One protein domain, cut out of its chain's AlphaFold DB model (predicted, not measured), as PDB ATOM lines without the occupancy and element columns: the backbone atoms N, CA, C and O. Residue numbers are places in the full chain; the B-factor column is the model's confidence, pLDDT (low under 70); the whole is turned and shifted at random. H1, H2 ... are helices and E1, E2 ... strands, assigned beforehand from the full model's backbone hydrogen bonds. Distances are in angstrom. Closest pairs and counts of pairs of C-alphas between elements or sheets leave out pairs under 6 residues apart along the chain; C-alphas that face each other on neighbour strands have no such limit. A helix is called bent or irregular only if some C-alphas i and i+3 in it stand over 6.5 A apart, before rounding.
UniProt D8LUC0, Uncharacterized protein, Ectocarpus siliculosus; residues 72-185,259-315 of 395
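What this domain is: This is residues 72 to 185 and 259 to 315 of the 395 residues of an uncharacterized protein of Ectocarpus siliculosus (UniProt D8LUC0). A twisted sheet of five strands forms one layer, and two long helices, H1 and H3, cover one of its faces, running along the strands. H1 reaches past the sheet with its first part, and there the short helix H2 stands off the sheet, near H1's beginning. The printed part has 171 residues, with three named helices and five named strands in the order H1 E1 E2 E3 H2 E4 E5 H3. The sheet order is E1 E2 E3 E4 E5, all antiparallel, and the class is mixed, helices and strands. The whole is compact, with a radius of gyration of the C-alphas of 17.2 A, but elongated, spanning 61 by 36 by 32 A.

How they stand to each other: H1, residues 72 to 101, is irregular, with C-alphas 95 and 98 7.2 A apart, and has a kink of 42 degrees near residue 95. E1, residues 106 to 108, is an edge strand and forms a hairpin with E2, residues 129 to 137; N 108 and O 133 are 2.9 A apart, within hydrogen-bond range. E2 and E3, residues 140 to 148, form another hairpin, with N 132 and O 145 at 2.9 A; E1 E2 E3 is a meander, each strand the antiparallel neighbour of the one before. H1 is on the sheet at a height of 6.9 A, over E2, along the strands at 11 degrees to E2 on the local plane; its closest C-alphas to E2 are Phe 100 and Ala 134, 6.9 A. H2, residues 155 to 163, is not on the sheet; it only just touches H1, with 3 pairs of C-alphas within 8 A, the closest Tyr 74 and Leu 155 at 6.8 A, about perpendicular at 74 degrees. E4, residues 170 to 177, is E3's neighbour, with N 144 and O 174 at 2.8 A. E5, residues 273 to 280, is the other edge strand, with N 173 and O 277 at 2.8 A. H3, residues 291 to 311, is on the same face as H1, over E4 and E5 at a height of 9.8 A, and makes two layers with H1 and the sheet, helices on one face. H3 touches H1 at a steep tilt of 47 degrees, the same way, through H1's residues 92 to 99 alone; the closest C-alphas, Val 96 and Thr 296, are 6.1 A apart. O i to N i+4 pairs are within range in 24 of 26 for H1, 3 of 5 for H2 and 14 of 17 for H3.

Where its parts are: H1 runs 42.4 A from C-alpha 72 at (306.280, 219.562, 184.285). E2 is 24.8 A, E3 23.2 A, E4 22.7 A and E5 23.7 A long. H3 runs 31.1 A to C-alpha 311 at (290.168, 269.799, 164.153).

The domain as a whole: The C-alphas of Leu 72 and Ser 315, the two farthest apart, are 64.4 A apart. Residues 186 to 258 are not printed, and C-alphas 185 and 259 are 9.1 A apart across the cut. The link from E1 to E2, 20 residues, is long. Mean pLDDT of the printed part is 82.7; 27 residues are under 70, namely 109 to 121, 165 to 167, 266 and 283 to 292.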
ATOM      1  N   LEU A  72     305.144 218.643 184.179       93.00
ATOM      2  CA  LEU A  72     306.280 219.562 184.285       93.00
ATOM      3  C   LEU A  72     306.499 220.341 182.986       93.00
ATOM      4  O   LEU A  72     306.682 221.557 183.027       93.00
ATOM      5  N   GLY A  73     306.429 219.667 181.836       90.50
ATOM      6  CA  GLY A  73     306.501 220.306 180.523       90.50
ATOM      7  C   GLY A  73     305.390 221.339 180.322       90.50
ATOM      8  O   GLY A  73     305.662 222.466 179.907       90.50
ATOM      9  N   TYR A  74     304.152 221.001 180.691       91.88
ATOM     10  CA  TYR A  74     303.011 221.915 180.634       91.88
ATOM     11  C   TYR A  74     303.223 223.156 181.515       91.88
ATOM     12  O   TYR A  74     303.060 224.286 181.049       91.88
ATOM     13  N   VAL A  75     303.663 222.971 182.766       93.25
ATOM     14  CA  VAL A  75     303.963 224.076 183.692       93.25
ATOM     15  C   VAL A  75     305.110 224.946 183.167       93.25
ATOM     16  O   VAL A  75     305.029 226.176 183.226       93.25
ATOM     17  N   ALA A  76     306.159 224.343 182.604       91.69
ATOM     18  CA  ALA A  76     307.277 225.074 182.016       91.69
ATOM     19  C   ALA A  76     306.829 225.947 180.832       91.69
ATOM     20  O   ALA A  76     307.186 227.127 180.773       91.69
ATOM     21  N   VAL A  77     305.999 225.406 179.931       90.88
ATOM     22  CA  VAL A  77     305.412 226.156 178.808       90.88
ATOM     23  C   VAL A  77     304.525 227.292 179.312       90.88
ATOM     24  O   VAL A  77     304.656 228.419 178.836       90.88
ATOM     25  N   TYR A  78     303.695 227.044 180.325       92.44
ATOM     26  CA  TYR A  78     302.856 228.076 180.933       92.44
ATOM     27  C   TYR A  78     303.689 229.243 181.490       92.44
ATOM     28  O   TYR A  78     303.430 230.411 181.175       92.44
ATOM     29  N   ILE A  79     304.733 228.947 182.277       92.00
ATOM     30  CA  ILE A  79     305.607 229.967 182.876       92.00
ATOM     31  C   ILE A  79     306.385 230.724 181.792       92.00
ATOM     32  O   ILE A  79     306.429 231.958 181.815       92.00
ATOM     33  N   ALA A  80     306.981 230.014 180.830       90.88
ATOM     34  CA  ALA A  80     307.741 230.618 179.739       90.88
ATOM     35  C   ALA A  80     306.852 231.490 178.839       90.88
ATOM     36  O   ALA A  80     307.218 232.623 178.512       90.88
ATOM     37  N   GLY A  81     305.660 231.001 178.492       89.56
ATOM     38  CA  GLY A  81     304.665 231.709 177.694       89.56
ATOM     39  C   GLY A  81     304.181 232.988 178.370       89.56
ATOM     40  O   GLY A  81     304.207 234.056 177.755       89.56
ATOM     41  N   ARG A  82     303.832 232.914 179.662       89.88
ATOM     42  CA  ARG A  82     303.437 234.083 180.465       89.88
ATOM     43  C   ARG A  82     304.548 235.132 180.527       89.88
ATOM     44  O   ARG A  82     304.275 236.314 180.328       89.88
ATOM     45  N   ARG A  83     305.796 234.719 180.785       89.88
ATOM     46  CA  ARG A  83     306.954 235.635 180.844       89.88
ATOM     47  C   ARG A  83     307.217 236.302 179.497       89.88
ATOM     48  O   ARG A  83     307.438 237.508 179.449       89.88
ATOM     49  N   ARG A  84     307.154 235.538 178.404       88.44
ATOM     50  CA  ARG A  84     307.361 236.057 177.049       88.44
ATOM     51  C   ARG A  84     306.293 237.074 176.661       88.44
ATOM     52  O   ARG A  84     306.641 238.133 176.152       88.44
ATOM     53  N   ASN A  85     305.026 236.779 176.942       90.38
ATOM     54  CA  ASN A  85     303.925 237.705 176.691       90.38
ATOM     55  C   ASN A  85     304.097 239.007 177.484       90.38
ATOM     56  O   ASN A  85     304.033 240.088 176.907       90.38
ATOM     57  N   TYR A  86     304.414 238.909 178.778       88.88
ATOM     58  CA  TYR A  86     304.680 240.094 179.593       88.88
ATOM     59  C   TYR A  86     305.836 240.937 179.038       88.88
ATOM     60  O   TYR A  86     305.711 242.151 178.931       88.88
ATOM     61  N   HIS A  87     306.937 240.304 178.625       87.75
ATOM     62  CA  HIS A  87     308.089 241.015 178.068       87.75
ATOM     63  C   HIS A  87     307.760 241.742 176.755       87.75
ATOM     64  O   HIS A  87     308.206 242.869 176.558       87.75
ATOM     65  N   ILE A  88     306.944 241.136 175.882       88.56
ATOM     66  CA  ILE A  88     306.484 241.770 174.638       88.56
ATOM     67  C   ILE A  88     305.611 242.991 174.944       88.56
ATOM     68  O   ILE A  88     305.879 244.074 174.426       88.56
ATOM     69  N   ALA A  89     304.601 242.832 175.803       89.06
ATOM     70  CA  ALA A  89     303.695 243.922 176.157       89.06
ATOM     71  C   ALA A  89     304.439 245.076 176.844       89.06
ATOM     72  O   ALA A  89     304.274 246.237 176.472       89.06
ATOM     73  N   HIS A  90     305.314 244.749 177.799       87.06
ATOM     74  CA  HIS A  90     306.132 245.728 178.501       87.06
ATOM     75  C   HIS A  90     307.082 246.464 177.548       87.06
ATOM     76  O   HIS A  90     307.129 247.688 177.568       87.06
ATOM     77  N   GLY A  91     307.808 245.742 176.685       86.25
ATOM     78  CA  GLY A  91     308.727 246.344 175.715       86.25
ATOM     79  C   GLY A  91     308.024 247.297 174.746       86.25
ATOM     80  O   GLY A  91     308.514 248.398 174.507       86.25
ATOM     81  N   PHE A  92     306.840 246.917 174.257       88.12
ATOM     82  CA  PHE A  92     306.025 247.785 173.409       88.12
ATOM     83  C   PHE A  92     305.598 249.067 174.137       88.12
ATOM     84  O   PHE A  92     305.837 250.159 173.626       88.12
ATOM     85  N   ILE A  93     305.020 248.950 175.341       87.44
ATOM     86  CA  ILE A  93     304.584 250.125 176.107       87.44
ATOM     87  C   ILE A  93     305.760 251.027 176.466       87.44
ATOM     88  O   ILE A  93     305.614 252.237 176.359       87.44
ATOM     89  N   MET A  94     306.936 250.486 176.802       85.69
ATOM     90  CA  MET A  94     308.118 251.315 177.073       85.69
ATOM     91  C   MET A  94     308.514 252.169 175.866       85.69
ATOM     92  O   MET A  94     308.869 253.331 176.045       85.69
ATOM     93  N   GLY A  95     308.402 251.627 174.648       84.56
ATOM     94  CA  GLY A  95     308.681 252.372 173.420       84.56
ATOM     95  C   GLY A  95     307.692 253.513 173.166       84.56
ATOM     96  O   GLY A  95     308.092 254.597 172.753       84.56
ATOM     97  N   VAL A  96     306.403 253.307 173.463       87.31
ATOM     98  CA  VAL A  96     305.356 254.309 173.186       87.31
ATOM     99  C   VAL A  96     305.024 255.216 174.373       87.31
ATOM    100  O   VAL A  96     304.347 256.225 174.188       87.31
ATOM    101  N   HIS A  97     305.488 254.910 175.586       85.56
ATOM    102  CA  HIS A  97     305.123 255.640 176.805       85.56
ATOM    103  C   HIS A  97     305.440 257.141 176.703       85.56
ATOM    104  O   HIS A  97     304.597 257.972 177.043       85.56
ATOM    105  N   GLY A  98     306.589 257.502 176.117       85.38
ATOM    106  CA  GLY A  98     306.955 258.903 175.876       85.38
ATOM    107  C   GLY A  98     305.943 259.665 175.005       85.38
ATOM    108  O   GLY A  98     305.669 260.843 175.247       85.38
ATOM    109  N   LEU A  99     305.301 258.989 174.044       87.75
ATOM    110  CA  LEU A  99     304.260 259.585 173.198       87.75
ATOM    111  C   LEU A  99     302.998 259.926 173.991       87.75
ATOM    112  O   LEU A  99     302.346 260.925 173.674       87.75
ATOM    113  N   PHE A 100     302.672 259.132 175.015       88.94
ATOM    114  CA  PHE A 100     301.541 259.380 175.904       88.94
ATOM    115  C   PHE A 100     301.850 260.487 176.910       88.94
ATOM    116  O   PHE A 100     301.068 261.429 177.002       88.94
ATOM    117  N   CYS A 101     303.012 260.464 177.570       86.75
ATOM    118  CA  CYS A 101     303.412 261.518 178.515       86.75
ATOM    119  C   CYS A 101     303.454 262.915 177.876       86.75
ATOM    120  O   CYS A 101     303.210 263.912 178.546       86.75
ATOM    121  N   SER A 102     303.740 263.006 176.573       88.81
ATOM    122  CA  SER A 102     303.724 264.287 175.850       88.81
ATOM    123  C   SER A 102     302.318 264.827 175.538       88.81
ATOM    124  O   SER A 102     302.168 266.014 175.253       88.81
ATOM    125  N   ARG A 103     301.282 263.973 175.542       87.62
ATOM    126  CA  ARG A 103     299.918 264.309 175.082       87.62
ATOM    127  C   ARG A 103     298.849 264.215 176.172       87.62
ATOM    128  O   ARG A 103     297.766 264.767 175.979       87.62
ATOM    129  N   PHE A 104     299.146 263.535 177.273       88.88
ATOM    130  CA  PHE A 104     298.225 263.225 178.363       88.88
ATOM    131  C   PHE A 104     298.834 263.645 179.698       88.88
ATOM    132  O   PHE A 104     300.046 263.556 179.884       88.88
ATOM    133  N   LEU A 105     297.986 264.112 180.617       86.00
ATOM    134  CA  LEU A 105     298.406 264.491 181.966       86.00
ATOM    135  C   LEU A 105     298.704 263.256 182.821       86.00
ATOM    136  O   LEU A 105     299.656 263.258 183.596       86.00
ATOM    137  N   GLU A 106     297.895 262.211 182.663       84.50
ATOM    138  CA  GLU A 106     298.024 260.958 183.392       84.50
ATOM    139  C   GLU A 106     298.116 259.799 182.399       84.50
ATOM    140  O   GLU A 106     297.337 259.693 181.450       84.50
ATOM    141  N   ALA A 107     299.114 258.943 182.587       83.31
ATOM    142  CA  ALA A 107     299.391 257.821 181.707       83.31
ATOM    143  C   ALA A 107     299.904 256.649 182.554       83.31
ATOM    144  O   ALA A 107     300.948 256.763 183.199       83.31
ATOM    145  N   GLY A 108     299.160 255.544 182.595       74.50
ATOM    146  CA  GLY A 108     299.446 254.422 183.488       74.50
ATOM    147  C   GLY A 108     298.275 253.445 183.656       74.50
ATOM    148  O   GLY A 108     297.287 253.518 182.922       74.50
ATOM    149  N   PRO A 109     298.371 252.485 184.592       65.00
ATOM    150  CA  PRO A 109     297.255 251.602 184.921       65.00
ATOM    151  C   PRO A 109     296.103 252.424 185.523       65.00
ATOM    152  O   PRO A 109     296.346 253.331 186.315       65.00
ATOM    153  N   ALA A 110     294.858 252.123 185.136       55.03
ATOM    154  CA  ALA A 110     293.680 252.876 185.570       55.03
ATOM    155  C   ALA A 110     293.629 253.038 187.101       55.03
ATOM    156  O   ALA A 110     293.848 252.075 187.838       55.03
ATOM    157  N   SER A 111     293.277 254.248 187.555       49.25
ATOM    158  CA  SER A 111     293.198 254.666 188.967       49.25
ATOM    159  C   SER A 111     292.242 253.830 189.844       49.25
ATOM    160  O   SER A 111     292.196 254.037 191.054       49.25
ATOM    161  N   GLU A 112     291.482 252.895 189.269       47.47
ATOM    162  CA  GLU A 112     290.555 252.006 189.986       47.47
ATOM    163  C   GLU A 112     291.180 250.669 190.414       47.47
ATOM    164  O   GLU A 112     290.553 249.891 191.134       47.47
ATOM    165  N   MET A 113     292.417 250.376 190.005       47.38
ATOM    166  CA  MET A 113     293.120 249.198 190.509       47.38
ATOM    167  C   MET A 113     293.705 249.466 191.903       47.38
ATOM    168  O   MET A 113     294.244 250.549 192.146       47.38
ATOM    169  N   PRO A 114     293.632 248.488 192.834       40.81
ATOM    170  CA  PRO A 114     294.299 248.607 194.125       40.81
ATOM    171  C   PRO A 114     295.782 248.933 193.898       40.81
ATOM    172  O   PRO A 114     296.332 248.520 192.874       40.81
ATOM    173  N   PRO A 115     296.434 249.664 194.820       39.50
ATOM    174  CA  PRO A 115     297.779 250.199 194.638       39.50
ATOM    175  C   PRO A 115     298.811 249.065 194.638       39.50
ATOM    176  O   PRO A 115     299.525 248.844 195.611       39.50
ATOM    177  N   VAL A 116     298.888 248.323 193.541       42.47
ATOM    178  CA  VAL A 116     299.920 247.331 193.283       42.47
ATOM    179  C   VAL A 116     300.912 248.013 192.361       42.47
ATOM    180  O   VAL A 116     300.752 248.040 191.149       42.47
ATOM    181  N   ASP A 117     301.901 248.628 193.002       43.66
ATOM    182  CA  ASP A 117     303.076 249.250 192.407       43.66
ATOM    183  C   ASP A 117     302.798 250.300 191.320       43.66
ATOM    184  O   ASP A 117     302.648 249.989 190.143       43.66
ATOM    185  N   ARG A 118     302.995 251.584 191.657       45.72
ATOM    186  CA  ARG A 118     303.178 252.684 190.676       45.72
ATOM    187  C   ARG A 118     304.330 252.449 189.671       45.72
ATOM    188  O   ARG A 118     304.589 253.291 188.821       45.72
ATOM    189  N   ARG A 119     305.055 251.331 189.796       47.38
ATOM    190  CA  ARG A 119     306.098 250.851 188.881       47.38
ATOM    191  C   ARG A 119     305.555 249.931 187.780       47.38
ATOM    192  O   ARG A 119     306.259 249.712 186.799       47.38
ATOM    193  N   GLN A 120     304.344 249.384 187.913       63.69
ATOM    194  CA  GLN A 120     303.711 248.596 186.856       63.69
ATOM    195  C   GLN A 120     302.966 249.528 185.907       63.69
ATOM    196  O   GLN A 120     301.855 249.964 186.170       63.69
ATOM    197  N   LEU A 121     303.598 249.834 184.778       69.94
ATOM    198  CA  LEU A 121     303.034 250.719 183.757       69.94
ATOM    199  C   LEU A 121     301.851 250.093 183.002       69.94
ATOM    200  O   LEU A 121     301.133 250.808 182.319       69.94
ATOM    201  N   LEU A 122     301.631 248.780 183.130       79.75
ATOM    202  CA  LEU A 122     300.554 248.049 182.469       79.75
ATOM    203  C   LEU A 122     299.678 247.337 183.493       79.75
ATOM    204  O   LEU A 122     300.184 246.645 184.377       79.75
ATOM    205  N   ALA A 123     298.372 247.417 183.284       82.81
ATOM    206  CA  ALA A 123     297.409 246.556 183.937       82.81
ATOM    207  C   ALA A 123     297.343 245.207 183.220       82.81
ATOM    208  O   ALA A 123     297.410 245.117 181.991       82.81
ATOM    209  N   ARG A 124     297.214 244.128 183.988       84.19
ATOM    210  CA  ARG A 124     297.129 242.780 183.435       84.19
ATOM    211  C   ARG A 124     295.727 242.231 183.619       84.19
ATOM    212  O   ARG A 124     295.360 241.866 184.729       84.19
ATOM    213  N   ASP A 125     295.013 242.110 182.510       84.50
ATOM    214  CA  ASP A 125     293.678 241.518 182.477       84.50
ATOM    215  C   ASP A 125     293.755 239.983 182.400       84.50
ATOM    216  O   ASP A 125     293.072 239.265 183.125       84.50
ATOM    217  N   SER A 126     294.677 239.443 181.588       87.44
ATOM    218  CA  SER A 126     294.868 237.992 181.456       87.44
ATOM    219  C   SER A 126     296.335 237.586 181.223       87.44
ATOM    220  O   SER A 126     297.273 238.372 181.366       87.44
ATOM    221  N   CYS A 127     296.608 236.308 180.925       85.44
ATOM    222  CA  CYS A 127     297.959 235.852 180.548       85.44
ATOM    223  C   CYS A 127     298.363 236.260 179.115       85.44
ATOM    224  O   CYS A 127     299.525 236.090 178.727       85.44
ATOM    225  N   SER A 128     297.417 236.774 178.333       88.44
ATOM    226  CA  SER A 128     297.575 237.185 176.933       88.44
ATOM    227  C   SER A 128     297.156 238.632 176.681       88.44
ATOM    228  O   SER A 128     297.662 239.225 175.736       88.44
ATOM    229  N   THR A 129     296.293 239.201 177.524       91.38
ATOM    230  CA  THR A 129     295.724 240.542 177.354       91.38
ATOM    231  C   THR A 129     296.256 241.491 178.418       91.38
ATOM    232  O   THR A 129     296.181 241.216 179.621       91.38
ATOM    233  N   PHE A 130     296.799 242.615 177.959       91.06
ATOM    234  CA  PHE A 130     297.330 243.689 178.794       91.06
ATOM    235  C   PHE A 130     296.644 245.001 178.440       91.06
ATOM    236  O   PHE A 130     296.334 245.250 177.276       91.06
ATOM    237  N   LEU A 131     296.424 245.833 179.449       91.00
ATOM    238  CA  LEU A 131     295.686 247.079 179.346       91.00
ATOM    239  C   LEU A 131     296.576 248.239 179.784       91.00
ATOM    240  O   LEU A 131     297.332 248.144 180.753       91.00
ATOM    241  N   TYR A 132     296.481 249.342 179.061       90.25
ATOM    242  CA  TYR A 132     297.180 250.583 179.354       90.25
ATOM    243  C   TYR A 132     296.220 251.749 179.155       90.25
ATOM    244  O   TYR A 132     295.484 251.772 178.168       90.25
ATOM    245  N   TYR A 133     296.231 252.712 180.074       89.06
ATOM    246  CA  TYR A 133     295.301 253.833 180.058       89.06
ATOM    247  C   TYR A 133     296.045 255.160 180.005       89.06
ATOM    248  O   TYR A 133     297.139 255.315 180.549       89.06
ATOM    249  N   ALA A 134     295.437 256.134 179.340       88.75
ATOM    250  CA  ALA A 134     295.898 257.510 179.360       88.75
ATOM    251  C   ALA A 134     294.705 258.470 179.392       88.75
ATOM    252  O   ALA A 134     293.760 258.331 178.612       88.75
ATOM    253  N   THR A 135     294.752 259.448 180.291       88.38
ATOM    254  CA  THR A 135     293.673 260.407 180.571       88.38
ATOM    255  C   THR A 135     294.235 261.821 180.772       88.38
ATOM    256  O   THR A 135     295.445 262.062 180.780       88.38
ATOM    257  N   GLY A 136     293.347 262.814 180.852       84.31
ATOM    258  CA  GLY A 136     293.742 264.209 181.077       84.31
ATOM    259  C   GLY A 136     294.272 264.929 179.832       84.31
ATOM    260  O   GLY A 136     295.042 265.883 179.939       84.31
ATOM    261  N   SER A 137     293.860 264.489 178.643       86.50
ATOM    262  CA  SER A 137     293.991 265.276 177.414       86.50
ATOM    263  C   SER A 137     292.764 266.169 177.242       86.50
ATOM    264  O   SER A 137     291.646 265.760 177.526       86.50
ATOM    265  N   ARG A 138     292.943 267.381 176.706       86.44
ATOM    266  CA  ARG A 138     291.819 268.280 176.367       86.44
ATOM    267  C   ARG A 138     291.059 267.878 175.098       86.44
ATOM    268  O   ARG A 138     290.142 268.579 174.707       86.44
ATOM    269  N   ARG A 139     291.520 266.843 174.391       88.44
ATOM    270  CA  ARG A 139     291.023 266.446 173.060       88.44
ATOM    271  C   ARG A 139     290.206 265.151 173.081       88.44
ATOM    272  O   ARG A 139     289.711 264.724 172.045       88.44
ATOM    273  N   CYS A 140     290.183 264.449 174.202       90.88
ATOM    274  CA  CYS A 140     289.484 263.179 174.355       90.88
ATOM    275  C   CYS A 140     289.309 262.888 175.844       90.88
ATOM    276  O   CYS A 140     290.172 263.255 176.642       90.88
ATOM    277  N   LEU A 141     288.244 262.171 176.195       89.56
ATOM    278  CA  LEU A 141     287.945 261.781 177.572       89.56
ATOM    279  C   LEU A 141     289.007 260.820 178.119       89.56
ATOM    280  O   LEU A 141     289.491 260.968 179.240       89.56
ATOM    281  N   GLY A 142     289.424 259.863 177.292       89.94
ATOM    282  CA  GLY A 142     290.429 258.881 177.662       89.94
ATOM    283  C   GLY A 142     290.832 257.997 176.494       89.94
ATOM    284  O   GLY A 142     290.136 257.909 175.478       89.94
ATOM    285  N   VAL A 143     291.979 257.350 176.653       92.06
ATOM    286  CA  VAL A 143     292.499 256.348 175.730       92.06
ATOM    287  C   VAL A 143     292.737 255.056 176.487       92.06
ATOM    288  O   VAL A 143     293.424 255.047 177.509       92.06
ATOM    289  N   GLN A 144     292.213 253.966 175.943       91.75
ATOM    290  CA  GLN A 144     292.510 252.609 176.361       91.75
ATOM    291  C   GLN A 144     293.315 251.923 175.258       91.75
ATOM    292  O   GLN A 144     292.925 251.902 174.093       91.75
ATOM    293  N   VAL A 145     294.441 251.332 175.630       93.19
ATOM    294  CA  VAL A 145     295.253 250.494 174.754       93.19
ATOM    295  C   VAL A 145     295.174 249.064 175.266       93.19
ATOM    296  O   VAL A 145     295.632 248.761 176.366       93.19
ATOM    297  N   THR A 146     294.614 248.186 174.446       93.44
ATOM    298  CA  THR A 146     294.500 246.752 174.700       93.44
ATOM    299  C   THR A 146     295.508 246.012 173.833       93.44
ATOM    300  O   THR A 146     295.455 246.073 172.605       93.44
ATOM    301  N   ILE A 147     296.438 245.309 174.466       92.88
ATOM    302  CA  ILE A 147     297.449 244.485 173.807       92.88
ATOM    303  C   ILE A 147     297.013 243.033 173.951       92.88
ATOM    304  O   ILE A 147     297.146 242.452 175.029       92.88
ATOM    305  N   ASP A 148     296.516 242.452 172.866       92.75
ATOM    306  CA  ASP A 148     296.150 241.043 172.788       92.75
ATOM    307  C   ASP A 148     297.288 240.264 172.133       92.75
ATOM    308  O   ASP A 148     297.548 240.369 170.932       92.75
ATOM    309  N   LEU A 149     297.976 239.463 172.933       90.94
ATOM    310  CA  LEU A 149     299.044 238.589 172.477       90.94
ATOM    311  C   LEU A 149     298.522 237.175 172.242       90.94
ATOM    312  O   LEU A 149     297.577 236.724 172.888       90.94
ATOM    313  N   ALA A 150     299.192 236.424 171.373       89.31
ATOM    314  CA  ALA A 150     298.920 235.002 171.224       89.31
ATOM    315  C   ALA A 150     299.053 234.268 172.577       89.31
ATOM    316  O   ALA A 150     299.946 234.558 173.388       89.31
ATOM    317  N   SER A 151     298.183 233.283 172.819       88.38
ATOM    318  CA  SER A 151     298.143 232.483 174.054       88.38
ATOM    319  C   SER A 151     299.300 231.483 174.141       88.38
ATOM    320  O   SER A 151     299.110 230.275 174.151       88.38
ATOM    321  N   ARG A 152     300.533 231.989 174.252       87.25
ATOM    322  CA  ARG A 152     301.773 231.192 174.356       87.25
ATOM    323  C   ARG A 152     301.884 230.381 175.650       87.25
ATOM    324  O   ARG A 152     302.787 229.566 175.781       87.25
ATOM    325  N   HIS A 153     301.017 230.666 176.617       86.12
ATOM    326  CA  HIS A 153     300.929 229.969 177.897       86.12
ATOM    327  C   HIS A 153     300.049 228.713 177.824       86.12
ATOM    328  O   HIS A 153     300.080 227.908 178.748       86.12
ATOM    329  N   ASP A 154     299.265 228.557 176.753       86.50
ATOM    330  CA  ASP A 154     298.393 227.411 176.540       86.50
ATOM    331  C   ASP A 154     299.016 226.483 175.490       86.50
ATOM    332  O   ASP A 154     299.231 226.866 174.339       86.50
ATOM    333  N   LEU A 155     299.310 225.250 175.901       82.50
ATOM    334  CA  LEU A 155     299.939 224.240 175.056       82.50
ATOM    335  C   LEU A 155     299.080 223.897 173.831       82.50
ATOM    336  O   LEU A 155     299.623 223.682 172.747       82.50
ATOM    337  N   PHE A 156     297.752 223.897 173.980       84.75
ATOM    338  CA  PHE A 156     296.841 223.644 172.870       84.75
ATOM    339  C   PHE A 156     296.913 224.772 171.842       84.75
ATOM    340  O   PHE A 156     297.030 224.513 170.648       84.75
ATOM    341  N   MET A 157     296.921 226.025 172.300       83.50
ATOM    342  CA  MET A 157     297.044 227.188 171.417       83.50
ATOM    343  C   MET A 157     298.417 227.263 170.747       83.50
ATOM    344  O   MET A 157     298.509 227.633 169.578       83.50
ATOM    345  N   VAL A 158     299.483 226.863 171.444       83.31
ATOM    346  CA  VAL A 158     300.819 226.721 170.848       83.31
ATOM    347  C   VAL A 158     300.804 225.656 169.752       83.31
ATOM    348  O   VAL A 158     301.283 225.920 168.651       83.31
ATOM    349  N   LEU A 159     300.199 224.492 169.998       83.44
ATOM    350  CA  LEU A 159     300.067 223.448 168.983       83.44
ATOM    351  C   LEU A 159     299.214 223.920 167.792       83.44
ATOM    352  O   LEU A 159     299.583 223.718 166.638       83.44
ATOM    353  N   TRP A 160     298.112 224.620 168.067       81.50
ATOM    354  CA  TRP A 160     297.219 225.176 167.052       81.50
ATOM    355  C   TRP A 160     297.894 226.252 166.195       81.50
ATOM    356  O   TRP A 160     297.618 226.359 164.998       81.50
ATOM    357  N   SER A 161     298.824 227.018 166.772       79.19
ATOM    358  CA  SER A 161     299.559 228.067 166.058       79.19
ATOM    359  C   SER A 161     300.407 227.535 164.895       79.19
ATOM    360  O   SER A 161     300.618 228.263 163.925       79.19
ATOM    361  N   PHE A 162     300.818 226.258 164.931       77.94
ATOM    362  CA  PHE A 162     301.495 225.605 163.804       77.94
ATOM    363  C   PHE A 162     300.563 225.377 162.608       77.94
ATOM    364  O   PHE A 162     301.012 225.428 161.465       77.94
ATOM    365  N   PHE A 163     299.269 225.159 162.853       79.94
ATOM    366  CA  PHE A 163     298.274 224.930 161.803       79.94
ATOM    367  C   PHE A 163     297.659 226.231 161.279       79.94
ATOM    368  O   PHE A 163     297.271 226.306 160.115       79.94
ATOM    369  N   SER A 164     297.571 227.268 162.117       73.31
ATOM    370  CA  SER A 164     297.016 228.567 161.736       73.31
ATOM    371  C   SER A 164     297.879 229.727 162.253       73.31
ATOM    372  O   SER A 164     297.640 230.240 163.349       73.31
ATOM    373  N   PRO A 165     298.830 230.232 161.442       61.41
ATOM    374  CA  PRO A 165     299.652 231.395 161.791       61.41
ATOM    375  C   PRO A 165     298.874 232.726 161.749       61.41
ATOM    376  O   PRO A 165     299.460 233.804 161.830       61.41
ATOM    377  N   ALA A 166     297.546 232.684 161.596       56.66
ATOM    378  CA  ALA A 166     296.701 233.869 161.480       56.66
ATOM    379  C   ALA A 166     296.457 234.597 162.815       56.66
ATOM    380  O   ALA A 166     296.040 235.756 162.787       56.66
ATOM    381  N   MET A 167     296.721 233.962 163.964       62.16
ATOM    382  CA  MET A 167     296.592 234.575 165.295       62.16
ATOM    383  C   MET A 167     297.886 235.303 165.679       62.16
ATOM    384  O   MET A 167     298.694 234.810 166.465       62.16
ATOM    385  N   GLY A 168     298.110 236.460 165.057       78.31
ATOM    386  CA  GLY A 168     299.208 237.359 165.411       78.31
ATOM    387  C   GLY A 168     298.899 238.196 166.652       78.31
ATOM    388  O   GLY A 168     297.739 238.375 167.018       78.31
ATOM    389  N   ASP A 169     299.946 238.737 167.270       89.50
ATOM    390  CA  ASP A 169     299.816 239.734 168.331       89.50
ATOM    391  C   ASP A 169     299.173 241.012 167.750       89.50
ATOM    392  O   ASP A 169     299.557 241.473 166.669       89.50
ATOM    393  N   ARG A 170     298.196 241.594 168.447       91.88
ATOM    394  CA  ARG A 170     297.474 242.798 168.009       91.88
ATOM    395  C   ARG A 170     297.385 243.830 169.126       91.88
ATOM    396  O   ARG A 170     297.311 243.493 170.305       91.88
ATOM    397  N   VAL A 171     297.367 245.093 168.733       94.25
ATOM    398  CA  VAL A 171     297.173 246.238 169.620       94.25
ATOM    399  C   VAL A 171     295.933 246.977 169.150       94.25
ATOM    400  O   VAL A 171     295.852 247.365 167.986       94.25
ATOM    401  N   THR A 172     294.982 247.166 170.055       94.81
ATOM    402  CA  THR A 172     293.757 247.931 169.837       94.81
ATOM    403  C   THR A 172     293.808 249.187 170.689       94.81
ATOM    404  O   THR A 172     293.922 249.114 171.907       94.81
ATOM    405  N   VAL A 173     293.726 250.340 170.039       95.31
ATOM    406  CA  VAL A 173     293.636 251.655 170.665       95.31
ATOM    407  C   VAL A 173     292.193 252.117 170.557       95.31
ATOM    408  O   VAL A 173     291.663 252.249 169.453       95.31
ATOM    409  N   GLU A 174     291.561 252.351 171.694       94.62
ATOM    410  CA  GLU A 174     290.207 252.874 171.807       94.62
ATOM    411  C   GLU A 174     290.272 254.258 172.428       94.62
ATOM    412  O   GLU A 174     290.817 254.442 173.515       94.62
ATOM    413  N   VAL A 175     289.739 255.246 171.722       94.31
ATOM    414  CA  VAL A 175     289.705 256.631 172.181       94.31
ATOM    415  C   VAL A 175     288.258 257.033 172.369       94.31
ATOM    416  O   VAL A 175     287.478 256.998 171.416       94.31
ATOM    417  N   ALA A 176     287.924 257.416 173.596       93.50
ATOM    418  CA  ALA A 176     286.632 257.963 173.966       93.50
ATOM    419  C   ALA A 176     286.642 259.482 173.778       93.50
ATOM    420  O   ALA A 176     287.557 260.168 174.244       93.50
ATOM    421  N   PHE A 177     285.615 260.015 173.126       92.75
ATOM    422  CA  PHE A 177     285.450 261.450 172.922       92.75
ATOM    423  C   PHE A 177     284.162 261.950 173.549       92.75
ATOM    424  O   PHE A 177     283.199 261.193 173.674       92.75
ATOM    425  N   ASP A 178     284.160 263.232 173.900       89.75
ATOM    426  CA  ASP A 178     282.945 263.900 174.328       89.75
ATOM    427  C   ASP A 178     282.022 264.166 173.127       89.75
ATOM    428  O   ASP A 178     282.454 264.264 171.968       89.75
ATOM    429  N   ASP A 179     280.729 264.290 173.402       85.75
ATOM    430  CA  ASP A 179     279.702 264.513 172.392       85.75
ATOM    431  C   ASP A 179     279.820 265.906 171.741       85.75
ATOM    432  O   ASP A 179     279.363 266.085 170.612       85.75
ATOM    433  N   GLU A 180     280.492 266.873 172.362       86.12
ATOM    434  CA  GLU A 180     280.689 268.217 171.793       86.12
ATOM    435  C   GLU A 180     281.983 268.346 170.960       86.12
ATOM    436  O   GLU A 180     282.060 269.170 170.042       86.12
ATOM    437  N   ASP A 181     282.987 267.502 171.217       85.12
ATOM    438  CA  ASP A 181     284.344 267.680 170.679       85.12
ATOM    439  C   ASP A 181     284.470 267.315 169.193       85.12
ATOM    440  O   ASP A 181     285.245 267.926 168.450       85.12
ATOM    441  N   ILE A 182     283.710 266.317 168.731       90.31
ATOM    442  CA  ILE A 182     283.836 265.764 167.372       90.31
ATOM    443  C   ILE A 182     282.522 265.871 166.610       90.31
ATOM    444  O   ILE A 182     281.439 265.691 167.155       90.31
ATOM    445  N   GLU A 183     282.594 266.118 165.305       91.62
ATOM    446  CA  GLU A 183     281.426 266.042 164.425       91.62
ATOM    447  C   GLU A 183     280.836 264.613 164.346       91.62
ATOM    448  O   GLU A 183     281.567 263.628 164.443       91.62
ATOM    449  N   PRO A 184     279.516 264.452 164.153       89.75
ATOM    450  CA  PRO A 184     278.914 263.134 163.990       89.75
ATOM    451  C   PRO A 184     279.372 262.527 162.658       89.75
ATOM    452  O   PRO A 184     278.859 262.885 161.596       89.75
ATOM    453  N   VAL A 185     280.355 261.625 162.722       91.69
ATOM    454  CA  VAL A 185     281.007 261.034 161.551       91.69
ATOM    455  C   VAL A 185     281.125 259.520 161.682       91.69
ATOM    456  O   VAL A 185     281.488 258.999 162.737       91.69
ATOM    457  N   GLN A 259     278.042 256.249 167.008       90.38
ATOM    458  CA  GLN A 259     276.953 255.337 167.355       90.38
ATOM    459  C   GLN A 259     277.489 254.131 168.134       90.38
ATOM    460  O   GLN A 259     277.058 253.009 167.903       90.38
ATOM    461  N   ASN A 260     278.506 254.333 168.970       89.94
ATOM    462  CA  ASN A 260     279.054 253.256 169.776       89.94
ATOM    463  C   ASN A 260     278.108 252.892 170.931       89.94
ATOM    464  O   ASN A 260     277.777 253.740 171.756       89.94
ATOM    465  N   ASP A 261     277.751 251.611 171.001       83.88
ATOM    466  CA  ASP A 261     276.950 251.032 172.085       83.88
ATOM    467  C   ASP A 261     277.807 250.171 173.045       83.88
ATOM    468  O   ASP A 261     277.288 249.597 174.002       83.88
ATOM    469  N   GLN A 262     279.117 250.039 172.792       83.38
ATOM    470  CA  GLN A 262     280.014 249.207 173.601       83.38
ATOM    471  C   GLN A 262     280.657 250.016 174.739       83.38
ATOM    472  O   GLN A 262     281.125 251.130 174.500       83.38
ATOM    473  N   PRO A 263     280.737 249.475 175.967       81.44
ATOM    474  CA  PRO A 263     281.479 250.127 177.036       81.44
ATOM    475  C   PRO A 263     282.978 250.144 176.729       81.44
ATOM    476  O   PRO A 263     283.521 249.171 176.211       81.44
ATOM    477  N   ILE A 264     283.627 251.252 177.083       79.94
ATOM    478  CA  ILE A 264     285.087 251.367 177.126       79.94
ATOM    479  C   ILE A 264     285.486 251.287 178.597       79.94
ATOM    480  O   ILE A 264     284.873 251.931 179.449       79.94
ATOM    481  N   LEU A 265     286.476 250.454 178.907       71.31
ATOM    482  CA  LEU A 265     286.901 250.221 180.280       71.31
ATOM    483  C   LEU A 265     287.584 251.484 180.829       71.31
ATOM    484  O   LEU A 265     288.356 252.141 180.132       71.31
ATOM    485  N   GLY A 266     287.292 251.841 182.079       65.81
ATOM    486  CA  GLY A 266     287.762 253.097 182.675       65.81
ATOM    487  C   GLY A 266     286.963 254.336 182.248       65.81
ATOM    488  O   GLY A 266     287.452 255.454 182.398       65.81
ATOM    489  N   GLN A 267     285.759 254.159 181.694       73.38
ATOM    490  CA  GLN A 267     284.773 255.224 181.501       73.38
ATOM    491  C   GLN A 267     283.478 254.858 182.236       73.38
ATOM    492  O   GLN A 267     282.980 253.742 182.096       73.38
ATOM    493  N   GLU A 268     282.914 255.800 182.997       72.12
ATOM    494  CA  GLU A 268     281.656 255.583 183.734       72.12
ATOM    495  C   GLU A 268     280.443 255.415 182.802       72.12
ATOM    496  O   GLU A 268     279.479 254.710 183.114       72.12
ATOM    497  N   HIS A 269     280.479 256.063 181.637       81.31
ATOM    498  CA  HIS A 269     279.424 256.024 180.630       81.31
ATOM    499  C   HIS A 269     279.951 255.436 179.326       81.31
ATOM    500  O   HIS A 269     281.127 255.581 179.015       81.31
ATOM    501  N   THR A 270     279.081 254.796 178.540       86.19
ATOM    502  CA  THR A 270     279.424 254.308 177.198       86.19
ATOM    503  C   THR A 270     279.508 255.498 176.236       86.19
ATOM    504  O   THR A 270     278.456 256.013 175.835       86.19
ATOM    505  N   PRO A 271     280.713 255.974 175.866       87.69
ATOM    506  CA  PRO A 271     280.832 257.117 174.974       87.69
ATOM    507  C   PRO A 271     280.299 256.718 173.602       87.69
ATOM    508  O   PRO A 271     280.639 255.658 173.067       87.69
ATOM    509  N   LYS A 272     279.464 257.574 173.016       90.12
ATOM    510  CA  LYS A 272     278.905 257.321 171.683       90.12
ATOM    511  C   LYS A 272     279.938 257.557 170.591       90.12
ATOM    512  O   LYS A 272     279.922 256.857 169.579       90.12
ATOM    513  N   LYS A 273     280.828 258.532 170.805       93.00
ATOM    514  CA  LYS A 273     281.895 258.916 169.878       93.00
ATOM    515  C   LYS A 273     283.193 258.219 170.235       93.00
ATOM    516  O   LYS A 273     283.796 258.493 171.271       93.00
ATOM    517  N   VAL A 274     283.612 257.312 169.359       94.38
ATOM    518  CA  VAL A 274     284.781 256.460 169.570       94.38
ATOM    519  C   VAL A 274     285.605 256.343 168.296       94.38
ATOM    520  O   VAL A 274     285.067 256.131 167.207       94.38
ATOM    521  N   LEU A 275     286.925 256.431 168.451       95.25
ATOM    522  CA  LEU A 275     287.902 255.958 167.470       95.25
ATOM    523  C   LEU A 275     288.453 254.623 167.968       95.25
ATOM    524  O   LEU A 275     289.027 254.562 169.052       95.25
ATOM    525  N   ARG A 276     288.317 253.569 167.162       95.19
ATOM    526  CA  ARG A 276     288.978 252.283 167.394       95.19
ATOM    527  C   ARG A 276     290.001 252.049 166.296       95.19
ATOM    528  O   ARG A 276     289.675 252.090 165.110       95.19
ATOM    529  N   TYR A 277     291.239 251.801 166.696       95.88
ATOM    530  CA  TYR A 277     292.370 251.581 165.808       95.88
ATOM    531  C   TYR A 277     293.112 250.312 166.221       95.88
ATOM    532  O   TYR A 277     293.740 250.265 167.274       95.88
ATOM    533  N   THR A 278     293.047 249.280 165.389       94.94
ATOM    534  CA  THR A 278     293.661 247.974 165.617       94.94
ATOM    535  C   THR A 278     294.729 247.701 164.568       94.94
ATOM    536  O   THR A 278     294.476 247.730 163.359       94.94
ATOM    537  N   PHE A 279     295.929 247.375 165.031       93.62
ATOM    538  CA  PHE A 279     297.043 246.986 164.177       93.62
ATOM    539  C   PHE A 279     297.778 245.779 164.749       93.62
ATOM    540  O   PHE A 279     297.734 245.488 165.944       93.62
ATOM    541  N   ARG A 280     298.460 245.055 163.867       91.31
ATOM    542  CA  ARG A 280     299.263 243.891 164.221       91.31
ATOM    543  C   ARG A 280     300.620 244.334 164.717       91.31
ATOM    544  O   ARG A 280     301.280 245.155 164.081       91.31
ATOM    545  N   LEU A 281     301.044 243.741 165.819       88.62
ATOM    546  CA  LEU A 281     302.361 243.978 166.364       88.62
ATOM    547  C   LEU A 281     303.383 243.168 165.539       88.62
ATOM    548  O   LEU A 281     303.270 241.941 165.460       88.62
ATOM    549  N   PRO A 282     304.365 243.814 164.885       81.50
ATOM    550  CA  PRO A 282     305.372 243.111 164.104       81.50
ATOM    551  C   PRO A 282     306.227 242.203 164.996       81.50
ATOM    552  O   PRO A 282     306.557 242.525 166.146       81.50
ATOM    553  N   VAL A 283     306.601 241.052 164.439       66.12
ATOM    554  CA  VAL A 283     307.439 240.054 165.109       66.12
ATOM    555  C   VAL A 283     308.814 240.670 165.385       66.12
ATOM    556  O   VAL A 283     309.473 241.145 164.468       66.12
ATOM    557  N   GLY A 284     309.252 240.675 166.648       60.25
ATOM    558  CA  GLY A 284     310.547 241.246 167.057       60.25
ATOM    559  C   GLY A 284     310.480 242.635 167.702       60.25
ATOM    560  O   GLY A 284     311.484 243.092 168.241       60.25
ATOM    561  N   SER A 285     309.298 243.256 167.755       55.88
ATOM    562  CA  SER A 285     309.030 244.518 168.478       55.88
ATOM    563  C   SER A 285     309.487 244.518 169.947       55.88
ATOM    564  O   SER A 285     309.900 245.548 170.462       55.88
ATOM    565  N   ALA A 286     309.505 243.357 170.606       49.97
ATOM    566  CA  ALA A 286     309.971 243.203 171.986       49.97
ATOM    567  C   ALA A 286     311.494 243.323 172.181       49.97
ATOM    568  O   ALA A 286     311.953 243.410 173.314       49.97
ATOM    569  N   ARG A 287     312.289 243.266 171.103       47.53
ATOM    570  CA  ARG A 287     313.762 243.220 171.162       47.53
ATOM    571  C   ARG A 287     314.452 244.531 170.776       47.53
ATOM    572  O   ARG A 287     315.670 244.534 170.659       47.53
ATOM    573  N   GLY A 288     313.706 245.618 170.565       46.53
ATOM    574  CA  GLY A 288     314.291 246.906 170.168       46.53
ATOM    575  C   GLY A 288     314.989 246.893 168.800       46.53
ATOM    576  O   GLY A 288     315.829 247.744 168.546       46.53
ATOM    577  N   GLY A 289     314.679 245.921 167.932       49.50
ATOM    578  CA  GLY A 289     315.111 245.934 166.528       49.50
ATOM    579  C   GLY A 289     314.158 246.739 165.637       49.50
ATOM    580  O   GLY A 289     313.149 247.256 166.121       49.50
ATOM    581  N   ASP A 290     314.417 246.756 164.328       47.28
ATOM    582  CA  ASP A 290     313.689 247.517 163.288       47.28
ATOM    583  C   ASP A 290     312.150 247.354 163.317       47.28
ATOM    584  O   ASP A 290     311.400 248.237 162.911       47.28
ATOM    585  N   GLY A 291     311.634 246.241 163.855       52.94
ATOM    586  CA  GLY A 291     310.192 246.024 164.037       52.94
ATOM    587  C   GLY A 291     309.532 246.922 165.098       52.94
ATOM    588  O   GLY A 291     308.324 247.145 165.043       52.94
ATOM    589  N   SER A 292     310.287 247.453 166.063       61.22
ATOM    590  CA  SER A 292     309.764 248.381 167.082       61.22
ATOM    591  C   SER A 292     309.347 249.734 166.488       61.22
ATOM    592  O   SER A 292     308.358 250.326 166.929       61.22
ATOM    593  N   ASP A 293     310.012 250.155 165.414       72.31
ATOM    594  CA  ASP A 293     309.729 251.385 164.674       72.31
ATOM    595  C   ASP A 293     308.395 251.293 163.907       72.31
ATOM    596  O   ASP A 293     307.562 252.199 163.886       72.31
ATOM    597  N   GLY A 294     308.101 250.101 163.371       83.31
ATOM    598  CA  GLY A 294     306.800 249.736 162.804       83.31
ATOM    599  C   GLY A 294     305.625 250.002 163.746       83.31
ATOM    600  O   GLY A 294     304.655 250.659 163.373       83.31
ATOM    601  N   ALA A 295     305.713 249.482 164.969       85.81
ATOM    602  CA  ALA A 295     304.648 249.584 165.963       85.81
ATOM    603  C   ALA A 295     304.497 251.008 166.522       85.81
ATOM    604  O   ALA A 295     303.374 251.457 166.761       85.81
ATOM    605  N   THR A 296     305.619 251.705 166.707       88.44
ATOM    606  CA  THR A 296     305.650 253.073 167.239       88.44
ATOM    607  C   THR A 296     305.007 254.047 166.260       88.44
ATOM    608  O   THR A 296     304.081 254.751 166.648       88.44
ATOM    609  N   GLU A 297     305.367 254.010 164.974       89.06
ATOM    610  CA  GLU A 297     304.724 254.866 163.968       89.06
ATOM    611  C   GLU A 297     303.222 254.578 163.806       89.06
ATOM    612  O   GLU A 297     302.426 255.495 163.608       89.06
ATOM    613  N   MET A 298     302.793 253.315 163.926       91.81
ATOM    614  CA  MET A 298     301.362 252.982 163.896       91.81
ATOM    615  C   MET A 298     300.618 253.560 165.106       91.81
ATOM    616  O   MET A 298     299.474 253.998 164.965       91.81
ATOM    617  N   MET A 299     301.262 253.598 166.275       92.69
ATOM    618  CA  MET A 299     300.734 254.269 167.464       92.69
ATOM    619  C   MET A 299     300.722 255.795 167.292       92.69
ATOM    620  O   MET A 299     299.730 256.443 167.622       92.69
ATOM    621  N   GLU A 300     301.776 256.388 166.731       92.44
ATOM    622  CA  GLU A 300     301.810 257.818 166.408       92.44
ATOM    623  C   GLU A 300     300.696 258.210 165.442       92.44
ATOM    624  O   GLU A 300     300.027 259.225 165.658       92.44
ATOM    625  N   LEU A 301     300.445 257.383 164.422       93.38
ATOM    626  CA  LEU A 301     299.334 257.570 163.503       93.38
ATOM    627  C   LEU A 301     298.005 257.559 164.267       93.38
ATOM    628  O   LEU A 301     297.235 258.511 164.127       93.38
ATOM    629  N   ALA A 302     297.765 256.573 165.137       93.94
ATOM    630  CA  ALA A 302     296.562 256.517 165.974       93.94
ATOM    631  C   ALA A 302     296.379 257.791 166.825       93.94
ATOM    632  O   ALA A 302     295.305 258.397 166.828       93.94
ATOM    633  N   LEU A 303     297.444 258.266 167.478       92.94
ATOM    634  CA  LEU A 303     297.423 259.498 168.276       92.94
ATOM    635  C   LEU A 303     297.260 260.766 167.419       92.94
ATOM    636  O   LEU A 303     296.711 261.768 167.885       92.94
ATOM    637  N   SER A 304     297.714 260.751 166.164       93.44
ATOM    638  CA  SER A 304     297.500 261.851 165.220       93.44
ATOM    639  C   SER A 304     296.031 261.965 164.801       93.44
ATOM    640  O   SER A 304     295.526 263.084 164.676       93.44
ATOM    641  N   TYR A 305     295.311 260.840 164.695       94.19
ATOM    642  CA  TYR A 305     293.878 260.829 164.391       94.19
ATOM    643  C   TYR A 305     293.044 261.495 165.489       94.19
ATOM    644  O   TYR A 305     292.073 262.175 165.173       94.19
ATOM    645  N   ILE A 306     293.461 261.412 166.757       93.62
ATOM    646  CA  ILE A 306     292.829 262.171 167.854       93.62
ATOM    647  C   ILE A 306     292.841 263.671 167.530       93.62
ATOM    648  O   ILE A 306     291.829 264.361 167.649       93.62
ATOM    649  N   GLN A 307     293.982 264.189 167.066       90.69
ATOM    650  CA  GLN A 307     294.121 265.603 166.712       90.69
ATOM    651  C   GLN A 307     293.375 265.957 165.427       90.69
ATOM    652  O   GLN A 307     292.798 267.041 165.344       90.69
ATOM    653  N   LEU A 308     293.398 265.062 164.436       93.25
ATOM    654  CA  LEU A 308     292.679 265.233 163.179       93.25
ATOM    655  C   LEU A 308     291.176 265.369 163.433       93.25
ATOM    656  O   LEU A 308     290.571 266.324 162.960       93.25
ATOM    657  N   LEU A 309     290.597 264.467 164.228       93.12
ATOM    658  CA  LEU A 309     289.162 264.442 164.506       93.12
ATOM    659  C   LEU A 309     288.685 265.657 165.305       93.12
ATOM    660  O   LEU A 309     287.624 266.190 165.007       93.12
ATOM    661  N   ASN A 310     289.492 266.149 166.248       91.06
ATOM    662  CA  ASN A 310     289.182 267.378 166.987       91.06
ATOM    663  C   ASN A 310     289.183 268.629 166.094       91.06
ATOM    664  O   ASN A 310     288.414 269.563 166.301       91.06
ATOM    665  N   LYS A 311     290.081 268.677 165.102       90.94
ATOM    666  CA  LYS A 311     290.168 269.799 164.153       90.94
ATOM    667  C   LYS A 311     289.163 269.680 163.012       90.94
ATOM    668  O   LYS A 311     288.881 270.670 162.339       90.94
ATOM    669  N   PHE A 312     288.667 268.478 162.758       91.75
ATOM    670  CA  PHE A 312     287.805 268.201 161.631       91.75
ATOM    671  C   PHE A 312     286.440 268.870 161.798       91.75
ATOM    672  O   PHE A 312     285.750 268.687 162.799       91.75
ATOM    673  N   LYS A 313     286.033 269.624 160.774       90.31
ATOM    674  CA  LYS A 313     284.700 270.217 160.674       90.31
ATOM    675  C   LYS A 313     284.067 269.830 159.348       90.31
ATOM    676  O   LYS A 313     284.663 269.978 158.282       90.31
ATOM    677  N   MET A 314     282.843 269.324 159.426       87.69
ATOM    678  CA  MET A 314     282.058 268.955 158.254       87.69
ATOM    679  C   MET A 314     281.438 270.197 157.615       87.69
ATOM    680  O   MET A 314     281.069 271.150 158.301       87.69
ATOM    681  N   SER A 315     281.236 270.156 156.296       90.50
ATOM    682  CA  SER A 315     280.395 271.157 155.634       90.50
ATOM    683  C   SER A 315     278.968 271.107 156.198       90.50
ATOM    684  O   SER A 315     278.465 270.030 156.537       90.50
TER     685      SER A 315